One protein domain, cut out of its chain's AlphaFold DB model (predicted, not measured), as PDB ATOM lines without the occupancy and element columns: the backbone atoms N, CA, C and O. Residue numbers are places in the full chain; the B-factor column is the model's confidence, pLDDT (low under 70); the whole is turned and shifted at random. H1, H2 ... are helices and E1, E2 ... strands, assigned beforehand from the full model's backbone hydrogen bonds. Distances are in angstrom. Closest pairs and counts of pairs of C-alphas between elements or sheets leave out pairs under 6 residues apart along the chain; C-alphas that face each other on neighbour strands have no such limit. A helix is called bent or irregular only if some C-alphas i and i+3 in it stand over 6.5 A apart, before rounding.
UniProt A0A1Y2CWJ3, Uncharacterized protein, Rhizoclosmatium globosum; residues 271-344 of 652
ATOM      1  N   LYS A 271      11.592 -13.590   8.649       89.31
ATOM      2  CA  LYS A 271      12.709 -13.864   7.737       89.31
ATOM      3  C   LYS A 271      12.709 -12.885   6.560       89.31
ATOM      4  O   LYS A 271      13.777 -12.525   6.065       89.31
ATOM      5  N   GLU A 272      11.527 -12.439   6.154       90.19
ATOM      6  CA  GLU A 272      11.274 -11.732   4.897       90.19
ATOM      7  C   GLU A 272      11.050 -10.238   5.101       90.19
ATOM      8  O   GLU A 272      11.360  -9.452   4.211       90.19
ATOM      9  N   ALA A 273      10.525  -9.845   6.263       94.00
ATOM     10  CA  ALA A 273      10.165  -8.467   6.554       94.00
ATOM     11  C   ALA A 273      10.612  -8.040   7.955       94.00
ATOM     12  O   ALA A 273      10.687  -8.842   8.888       94.00
ATOM     13  N   VAL A 274      10.850  -6.737   8.107       97.69
ATOM     14  CA  VAL A 274      10.939  -6.107   9.425       97.69
ATOM     15  C   VAL A 274       9.528  -6.004   9.983       97.69
ATOM     16  O   VAL A 274       8.639  -5.455   9.331       97.69
ATOM     17  N   LEU A 275       9.342  -6.553  11.179       97.62
ATOM     18  CA  LEU A 275       8.069  -6.613  11.886       97.62
ATOM     19  C   LEU A 275       8.155  -5.743  13.138       97.62
ATOM     20  O   LEU A 275       9.220  -5.603  13.743       97.62
ATOM     21  N   GLY A 276       7.034  -5.151  13.503       97.19
ATOM     22  CA  GLY A 276       6.935  -4.209  14.599       97.19
ATOM     23  C   GLY A 276       5.492  -3.991  15.007       97.19
ATOM     24  O   GLY A 276       4.595  -4.685  14.530       97.19
ATOM     25  N   VAL A 277       5.284  -3.017  15.880       96.69
ATOM     26  CA  VAL A 277       3.983  -2.715  16.484       96.69
ATOM     27  C   VAL A 277       3.632  -1.240  16.331       96.69
ATOM     28  O   VAL A 277       4.490  -0.398  16.053       96.69
ATOM     29  N   GLY A 278       2.352  -0.924  16.497       95.62
ATOM     30  CA  GLY A 278       1.850   0.442  16.420       95.62
ATOM     31  C   GLY A 278       2.084   1.224  17.711       95.62
ATOM     32  O   GLY A 278       1.712   0.776  18.797       95.62
ATOM     33  N   VAL A 279       2.629   2.435  17.590       95.31
ATOM     34  CA  VAL A 279       2.689   3.413  18.686       95.31
ATOM     35  C   VAL A 279       1.816   4.606  18.328       95.31
ATOM     36  O   VAL A 279       1.990   5.252  17.291       95.31
ATOM     37  N   TRP A 280       0.853   4.904  19.192       93.50
ATOM     38  CA  TRP A 280       0.069   6.124  19.111       93.50
ATOM     39  C   TRP A 280       0.807   7.244  19.824       93.50
ATOM     40  O   TRP A 280       1.378   7.042  20.895       93.50
ATOM     41  N   VAL A 281       0.783   8.425  19.215       90.75
ATOM     42  CA  VAL A 281       1.377   9.648  19.749       90.75
ATOM     43  C   VAL A 281       0.364  10.771  19.580       90.75
ATOM     44  O   VAL A 281      -0.121  10.989  18.468       90.75
ATOM     45  N   ALA A 282       0.070  11.482  20.665       86.50
ATOM     46  CA  ALA A 282      -0.845  12.611  20.673       86.50
ATOM     47  C   ALA A 282      -0.340  13.757  19.782       86.50
ATOM     48  O   ALA A 282       0.840  14.120  19.800       86.50
ATOM     49  N   SER A 283      -1.258  14.366  19.030       73.75
ATOM     50  CA  SER A 283      -0.964  15.456  18.089       73.75
ATOM     51  C   SER A 283      -0.563  16.765  18.780       73.75
ATOM     52  O   SER A 283       0.137  17.587  18.193       73.75
ATOM     53  N   THR A 284      -0.995  16.969  20.028       65.62
ATOM     54  CA  THR A 284      -0.835  18.219  20.789       65.62
ATOM     55  C   THR A 284      -0.327  17.950  22.206       65.62
ATOM     56  O   THR A 284      -0.733  16.974  22.831       65.62
ATOM     57  N   GLY A 285       0.531  18.834  22.726       59.56
ATOM     58  CA  GLY A 285       1.094  18.768  24.085       59.56
ATOM     59  C   GLY A 285       2.623  18.897  24.100       59.56
ATOM     60  O   GLY A 285       3.291  18.397  23.198       59.56
ATOM     61  N   ARG A 286       3.192  19.575  25.114       49.72
ATOM     62  CA  ARG A 286       4.658  19.768  25.243       49.72
ATOM     63  C   ARG A 286       5.419  18.445  25.416       49.72
ATOM     64  O   ARG A 286       6.509  18.313  24.880       49.72
ATOM     65  N   ASN A 287       4.817  17.469  26.097       58.72
ATOM     66  CA  ASN A 287       5.317  16.101  26.263       58.72
ATOM     67  C   ASN A 287       4.320  15.125  25.632       58.72
ATOM     68  O   ASN A 287       3.625  14.434  26.371       58.72
ATOM     69  N   ARG A 288       4.194  15.130  24.295       69.81
ATOM     70  CA  ARG A 288       3.188  14.338  23.558       69.81
ATOM     71  C   ARG A 288       3.005  12.953  24.189       69.81
ATOM     72  O   ARG A 288       3.963  12.180  24.319       69.81
ATOM     73  N   ASP A 289       1.780  12.677  24.631       81.50
ATOM     74  CA  ASP A 289       1.440  11.377  25.188       81.50
ATOM     75  C   ASP A 289       1.689  10.315  24.127       81.50
ATOM     76  O   ASP A 289       1.387  10.512  22.953       81.50
ATOM     77  N   MET A 290       2.300   9.209  24.537       89.19
ATOM     78  CA  MET A 290       2.601   8.096  23.648       89.19
ATOM     79  C   MET A 290       2.173   6.809  24.317       89.19
ATOM     80  O   MET A 290       2.317   6.690  25.532       89.19
ATOM     81  N   LYS A 291       1.652   5.866  23.539       89.25
ATOM     82  CA  LYS A 291       1.174   4.584  24.045       89.25
ATOM     83  C   LYS A 291       1.306   3.496  22.968       89.25
ATOM     84  O   LYS A 291       0.932   3.752  21.821       89.25
ATOM     85  N   PRO A 292       1.805   2.293  23.307       88.81
ATOM     86  CA  PRO A 292       1.658   1.118  22.448       88.81
ATOM     87  C   PRO A 292       0.171   0.778  22.290       88.81
ATOM     88  O   PRO A 292      -0.556   0.749  23.283       88.81
ATOM     89  N   VAL A 293      -0.292   0.568  21.060       83.56
ATOM     90  CA  VAL A 293      -1.736   0.435  20.781       83.56
ATOM     91  C   VAL A 293      -2.198  -1.017  20.838       83.56
ATOM     92  O   VAL A 293      -3.234  -1.290  21.426       83.56
ATOM     93  N   ASP A 294      -1.392  -1.942  20.329       83.56
ATOM     94  CA  ASP A 294      -1.464  -3.380  20.598       83.56
ATOM     95  C   ASP A 294      -0.103  -3.992  20.206       83.56
ATOM     96  O   ASP A 294       0.750  -3.288  19.651       83.56
ATOM     97  N   PHE A 295       0.111  -5.276  20.483       89.00
ATOM     98  CA  PHE A 295       1.328  -6.005  20.100       89.00
ATOM     99  C   PHE A 295       1.108  -6.992  18.943       89.00
ATOM    100  O   PHE A 295       1.870  -7.941  18.765       89.00
ATOM    101  N   ASP A 296       0.100  -6.720  18.108       88.75
ATOM    102  CA  ASP A 296      -0.093  -7.405  16.832       88.75
ATOM    103  C   ASP A 296       1.014  -7.020  15.844       88.75
ATOM    104  O   ASP A 296       1.253  -5.841  15.563       88.75
ATOM    105  N   LEU A 297       1.688  -8.023  15.282       94.50
ATOM    106  CA  LEU A 297       2.830  -7.796  14.403       94.50
ATOM    107  C   LEU A 297       2.395  -7.250  13.044       94.50
ATOM    108  O   LEU A 297       1.670  -7.895  12.287       94.50
ATOM    109  N   LEU A 298       2.930  -6.091  12.688       96.06
ATOM    110  CA  LEU A 298       2.779  -5.450  11.387       96.06
ATOM    111  C   LEU A 298       4.128  -5.449  10.665       96.06
ATOM    112  O   LEU A 298       5.169  -5.281  11.296       96.06
ATOM    113  N   SER A 299       4.144  -5.608   9.342       96.56
ATOM    114  CA  SER A 299       5.365  -5.387   8.562       96.56
ATOM    115  C   SER A 299       5.581  -3.901   8.290       96.56
ATOM    116  O   SER A 299       4.632  -3.158   8.041       96.56
ATOM    117  N   TYR A 300       6.842  -3.474   8.251       96.88
ATOM    118  CA  TYR A 300       7.185  -2.094   7.897       96.88
ATOM    119  C   TYR A 300       6.651  -1.699   6.510       96.88
ATOM    120  O   TYR A 300       6.195  -0.579   6.313       96.88
ATOM    121  N   ASP A 301       6.631  -2.645   5.570       94.00
ATOM    122  CA  ASP A 301       6.048  -2.472   4.238       94.00
ATOM    123  C   ASP A 301       4.534  -2.181   4.283       94.00
ATOM    124  O   ASP A 301       4.067  -1.234   3.653       94.00
ATOM    125  N   ALA A 302       3.768  -2.915   5.102       94.94
ATOM    126  CA  ALA A 302       2.339  -2.655   5.282       94.94
ATOM    127  C   ALA A 302       2.090  -1.289   5.943       94.94
ATOM    128  O   ALA A 302       1.174  -0.556   5.567       94.94
ATOM    129  N   PHE A 303       2.935  -0.907   6.901       96.12
ATOM    130  CA  PHE A 303       2.874   0.420   7.501       96.12
ATOM    131  C   PHE A 303       3.171   1.530   6.483       96.12
ATOM    132  O   PHE A 303       2.431   2.509   6.396       96.12
ATOM    133  N   LEU A 304       4.255   1.414   5.720       94.31
ATOM    134  CA  LEU A 304       4.732   2.493   4.860       94.31
ATOM    135  C   LEU A 304       3.939   2.577   3.551       94.31
ATOM    136  O   LEU A 304       3.378   3.628   3.238       94.31
ATOM    137  N   ASN A 305       3.868   1.467   2.815       91.44
ATOM    138  CA  ASN A 305       3.359   1.429   1.446       91.44
ATOM    139  C   ASN A 305       1.840   1.246   1.410       91.44
ATOM    140  O   ASN A 305       1.154   1.989   0.713       91.44
ATOM    141  N   ALA A 306       1.303   0.333   2.225       90.75
ATOM    142  CA  ALA A 306      -0.147   0.138   2.345       90.75
ATOM    143  C   ALA A 306      -0.824   1.115   3.321       90.75
ATOM    144  O   ALA A 306      -2.042   1.100   3.471       90.75
ATOM    145  N   ARG A 307      -0.040   1.983   3.981       93.56
ATOM    146  CA  ARG A 307      -0.515   3.032   4.898       93.56
ATOM    147  C   ARG A 307      -1.422   2.514   6.018       93.56
ATOM    148  O   ARG A 307      -2.301   3.233   6.487       93.56
ATOM    149  N   ILE A 308      -1.175   1.298   6.500       93.38
ATOM    150  CA  ILE A 308      -1.934   0.729   7.617       93.38
ATOM    151  C   ILE A 308      -1.657   1.533   8.890       93.38
ATOM    152  O   ILE A 308      -0.503   1.747   9.270       93.38
ATOM    153  N   ARG A 309      -2.722   2.020   9.531       93.06
ATOM    154  CA  ARG A 309      -2.674   2.857  10.747       93.06
ATOM    155  C   ARG A 309      -3.610   2.368  11.849       93.06
ATOM    156  O   ARG A 309      -3.852   3.104  12.798       93.06
ATOM    157  N   GLN A 310      -4.149   1.161  11.716       90.81
ATOM    158  CA  GLN A 310      -5.079   0.572  12.672       90.81
ATOM    159  C   GLN A 310      -4.669  -0.859  13.009       90.81
ATOM    160  O   GLN A 310      -4.114  -1.561  12.161       90.81
ATOM    161  N   THR A 311      -4.897  -1.262  14.258       86.94
ATOM    162  CA  THR A 311      -4.716  -2.648  14.717       86.94
ATOM    163  C   THR A 311      -5.848  -3.538  14.206       86.94
ATOM    164  O   THR A 311      -6.810  -3.053  13.604       86.94
ATOM    165  N   ILE A 312      -5.776  -4.844  14.481       83.31
ATOM    166  CA  ILE A 312      -6.850  -5.786  14.122       83.31
ATOM    167  C   ILE A 312      -8.187  -5.429  14.793       83.31
ATOM    168  O   ILE A 312      -9.244  -5.754  14.259       83.31
ATOM    169  N   TRP A 313      -8.123  -4.714  15.922       79.19
ATOM    170  CA  TRP A 313      -9.255  -4.228  16.715       79.19
ATOM    171  C   TRP A 313      -9.671  -2.791  16.354       79.19
ATOM    172  O   TRP A 313     -10.383  -2.148  17.117       79.19
ATOM    173  N   GLY A 314      -9.183  -2.238  15.238       80.19
ATOM    174  CA  GLY A 314      -9.556  -0.900  14.761       80.19
ATOM    175  C   GLY A 314      -8.912   0.273  15.514       80.19
ATOM    176  O   GLY A 314      -9.185   1.433  15.196       80.19
ATOM    177  N   GLN A 315      -8.030   0.015  16.483       85.75
ATOM    178  CA  GLN A 315      -7.384   1.074  17.258       85.75
ATOM    179  C   GLN A 315      -6.292   1.765  16.436       85.75
ATOM    180  O   GLN A 315      -5.415   1.111  15.872       85.75
ATOM    181  N   GLY A 316      -6.331   3.096  16.380       90.56
ATOM    182  CA  GLY A 316      -5.410   3.889  15.568       90.56
ATOM    183  C   GLY A 316      -4.022   4.066  16.192       90.56
ATOM    184  O   GLY A 316      -3.901   4.355  17.379       90.56
ATOM    185  N   PHE A 317      -2.972   3.994  15.376       94.62
ATOM    186  CA  PHE A 317      -1.596   4.344  15.743       94.62
ATOM    187  C   PHE A 317      -0.950   5.233  14.677       94.62
ATOM    188  O   PHE A 317      -1.346   5.236  13.512       94.62
ATOM    189  N   THR A 318       0.063   6.007  15.070       94.38
ATOM    190  CA  THR A 318       0.687   7.012  14.194       94.38
ATOM    191  C   THR A 318       2.089   6.620  13.740       94.38
ATOM    192  O   THR A 318       2.500   7.005  12.647       94.38
ATOM    193  N   HIS A 319       2.800   5.825  14.539       95.50
ATOM    194  CA  HIS A 319       4.178   5.413  14.286       95.50
ATOM    195  C   HIS A 319       4.308   3.889  14.301       95.50
ATOM    196  O   HIS A 319       3.517   3.188  14.931       95.50
ATOM    197  N   PHE A 320       5.339   3.396  13.622       97.38
ATOM    198  CA  PHE A 320       5.741   1.996  13.618       97.38
ATOM    199  C   PHE A 320       6.972   1.824  14.495       97.38
ATOM    200  O   PHE A 320       7.975   2.476  14.239       97.38
ATOM    201  N   LEU A 321       6.909   0.947  15.493       97.75
ATOM    202  CA  LEU A 321       8.041   0.583  16.338       97.75
ATOM    203  C   LEU A 321       8.534  -0.818  15.953       97.75
ATOM    204  O   LEU A 321       7.863  -1.798  16.284       97.75
ATOM    205  N   PRO A 322       9.690  -0.945  15.275       97.62
ATOM    206  CA  PRO A 322      10.291  -2.248  15.016       97.62
ATOM    207  C   PRO A 322      10.631  -2.967  16.324       97.62
ATOM    208  O   PRO A 322      11.141  -2.349  17.259       97.62
ATOM    209  N   LEU A 323      10.389  -4.277  16.373       97.62
ATOM    210  CA  LEU A 323      10.742  -5.117  17.520       97.62
ATOM    211  C   LEU A 323      12.059  -5.862  17.285       97.62
ATOM    212  O   LEU A 323      12.493  -6.035  16.148       97.62
ATOM    213  N   ALA A 324      12.681  -6.341  18.363       96.44
ATOM    214  CA  ALA A 324      13.904  -7.140  18.312       96.44
ATOM    215  C   ALA A 324      13.598  -8.643  18.355       96.44
ATOM    216  O   ALA A 324      14.119  -9.341  19.206       96.44
ATOM    217  N   LEU A 325      12.747  -9.160  17.463       94.06
ATOM    218  CA  LEU A 325      12.185 -10.514  17.613       94.06
ATOM    219  C   LEU A 325      13.248 -11.619  17.655       94.06
ATOM    220  O   LEU A 325      13.048 -12.634  18.286       94.06
ATOM    221  N   ASN A 326      14.389 -11.471  17.003       92.94
ATOM    222  CA  ASN A 326      15.572 -12.301  17.249       92.94
ATOM    223  C   ASN A 326      16.809 -11.525  16.768       92.94
ATOM    224  O   ASN A 326      16.639 -10.469  16.151       92.94
ATOM    225  N   PRO A 327      18.044 -12.020  16.974       96.06
ATOM    226  CA  PRO A 327      19.236 -11.273  16.575       96.06
ATOM    227  C   PRO A 327      19.256 -10.910  15.082       96.06
ATOM    228  O   PRO A 327      19.513  -9.762  14.729       96.06
ATOM    229  N   ALA A 328      18.900 -11.849  14.199       95.56
ATOM    230  CA  ALA A 328      18.903 -11.624  12.752       95.56
ATOM    231  C   ALA A 328      17.842 -10.605  12.296       95.56
ATOM    232  O   ALA A 328      18.071  -9.824  11.372       95.56
ATOM    233  N   HIS A 329      16.670 -10.613  12.928       96.50
ATOM    234  CA  HIS A 329      15.588  -9.668  12.673       96.50
ATOM    235  C   HIS A 329      15.922  -8.287  13.235       96.50
ATOM    236  O   HIS A 329      15.772  -7.298  12.521       96.50
ATOM    237  N   PHE A 330      16.478  -8.220  14.447       97.69
ATOM    238  CA  PHE A 330      16.910  -6.973  15.073       97.69
ATOM    239  C   PHE A 330      17.961  -6.243  14.231       97.69
ATOM    240  O   PHE A 330      17.834  -5.040  14.018       97.69
ATOM    241  N   SER A 331      18.936  -6.958  13.657       97.06
ATOM    242  CA  SER A 331      19.916  -6.355  12.741       97.06
ATOM    243  C   SER A 331      19.262  -5.676  11.531       97.06
ATOM    244  O   SER A 331      19.702  -4.605  11.121       97.06
ATOM    245  N   LYS A 332      18.187  -6.257  10.978       96.88
ATOM    246  CA  LYS A 332      17.411  -5.649   9.879       96.88
ATOM    247  C   LYS A 332      16.539  -4.488  10.362       96.88
ATOM    248  O   LYS A 332      16.322  -3.531   9.624       96.88
ATOM    249  N   ALA A 333      16.016  -4.588  11.581       97.69
ATOM    250  CA  ALA A 333      15.122  -3.612  12.188       97.69
ATOM    251  C   ALA A 333      15.847  -2.342  12.665       97.69
ATOM    252  O   ALA A 333      15.240  -1.272  12.695       97.69
ATOM    253  N   LEU A 334      17.132  -2.448  13.017       97.50
ATOM    254  CA  LEU A 334      17.905  -1.393  13.675       97.50
ATOM    255  C   LEU A 334      17.898  -0.038  12.935       97.50
ATOM    256  O   LEU A 334      17.617   0.966  13.593       97.50
ATOM    257  N   PRO A 335      18.115   0.049  11.606       97.00
ATOM    258  CA  PRO A 335      18.082   1.339  10.911       97.00
ATOM    259  C   PRO A 335      16.701   2.011  10.971       97.00
ATOM    260  O   PRO A 335      16.594   3.219  11.181       97.00
ATOM    261  N   ILE A 336      15.628   1.221  10.843       97.38
ATOM    262  CA  ILE A 336      14.246   1.716  10.932       97.38
ATOM    263  C   ILE A 336      13.941   2.144  12.370       97.38
ATOM    264  O   ILE A 336      13.278   3.156  12.596       97.38
ATOM    265  N   LEU A 337      14.450   1.406  13.358       97.00
ATOM    266  CA  LEU A 337      14.274   1.722  14.770       97.00
ATOM    267  C   LEU A 337      14.940   3.054  15.117       97.00
ATOM    268  O   LEU A 337      14.299   3.899  15.731       97.00
ATOM    269  N   GLN A 338      16.177   3.285  14.676       96.19
ATOM    270  CA  GLN A 338      16.874   4.557  14.890       96.19
ATOM    271  C   GLN A 338      16.082   5.740  14.319       96.19
ATOM    272  O   GLN A 338      15.880   6.735  15.014       96.19
ATOM    273  N   GLN A 339      15.561   5.613  13.093       94.75
ATOM    274  CA  GLN A 339      14.695   6.633  12.485       94.75
ATOM    275  C   GLN A 339      13.392   6.823  13.268       94.75
ATOM    276  O   GLN A 339      12.944   7.948  13.483       94.75
ATOM    277  N   THR A 340      12.796   5.729  13.740       94.94
ATOM    278  CA  THR A 340      11.585   5.766  14.565       94.94
ATOM    279  C   THR A 340      11.826   6.532  15.862       94.94
ATOM    280  O   THR A 340      11.024   7.394  16.210       94.94
ATOM    281  N   ILE A 341      12.942   6.279  16.553       94.62
ATOM    282  CA  ILE A 341      13.313   7.001  17.776       94.62
ATOM    283  C   ILE A 341      13.448   8.503  17.509       94.62
ATOM    284  O   ILE A 341      12.940   9.296  18.296       94.62
ATOM    285  N   VAL A 342      14.053   8.901  16.385       93.06
ATOM    286  CA  VAL A 342      14.149  10.319  15.995       93.06
ATOM    287  C   VAL A 342      12.767  10.943  15.789       93.06
ATOM    288  O   VAL A 342      12.535  12.070  16.218       93.06
ATOM    289  N   HIS A 343      11.823  10.226  15.174       90.31
ATOM    290  CA  HIS A 343      10.457  10.728  14.977       90.31
ATOM    291  C   HIS A 343       9.636  10.788  16.272       90.31
ATOM    292  O   HIS A 343       8.802  11.683  16.435       90.31
ATOM    293  N   LEU A 344       9.877   9.854  17.195       90.00
ATOM    294  CA  LEU A 344       9.243   9.826  18.513       90.00
ATOM    295  C   LEU A 344       9.851  10.853  19.482       90.00
ATOM    296  O   LEU A 344       9.196  11.224  20.462       90.00
TER     297      LEU A 344
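Overview. This is residues 271 to 344 of the 652 residues of an uncharacterized protein of Rhizoclosmatium globosum (UniProt A0A1Y2CWJ3). A small antiparallel sheet, E2-E1-E3, has the long helix H2 over one face and the short H1 over the other. The printed part has 74 residues, with E1, E2, H1, E3, H2 along the chain, class mixed. It is compact, radius of gyration of the C-alphas 12.2 A, spanning 37 by 26 by 20 A.

Along the chain. E1, residues 275 to 281, 19.3 A, begins at C-alpha (8.069, -6.613, 11.886). E2 is 290 to 292, H1 300 to 304, E3 319 to 322. H2, 327 to 344, 23.4 A, ends at C-alpha (9.243, 9.826, 18.513); it is irregular, C-alphas 332 and 335 being 7.1 A apart.

Arrangement. E1 and E2 form a hairpin; N 280 and O 291, 2.9 A, are within hydrogen-bond range, as are N 277 and O 321 of E1 and E3, 2.9 A. H2 is on the sheet, height 7.9 A, along the strands; its closest C-alphas with E3 are Leu 337 and Pro 322, 5.6 A. H1, on the opposite face, is over E3, height 9.0 A; C-alphas 303 and 320 are closest, 6.9 A. E2, H1, E3 form a split strand-helix-strand unit, same-way strands with E1 between, its crossover right-handed. Every O i to N i+4 pair is within range in H1, 11 of 14 in H2.

Size, cuts and confidence. C-alphas 271 and 286 are farthest apart, 38.8 A. The printed part has no cut; link H1 to E3 is long. Residues 284 to 288 have pLDDT under 70.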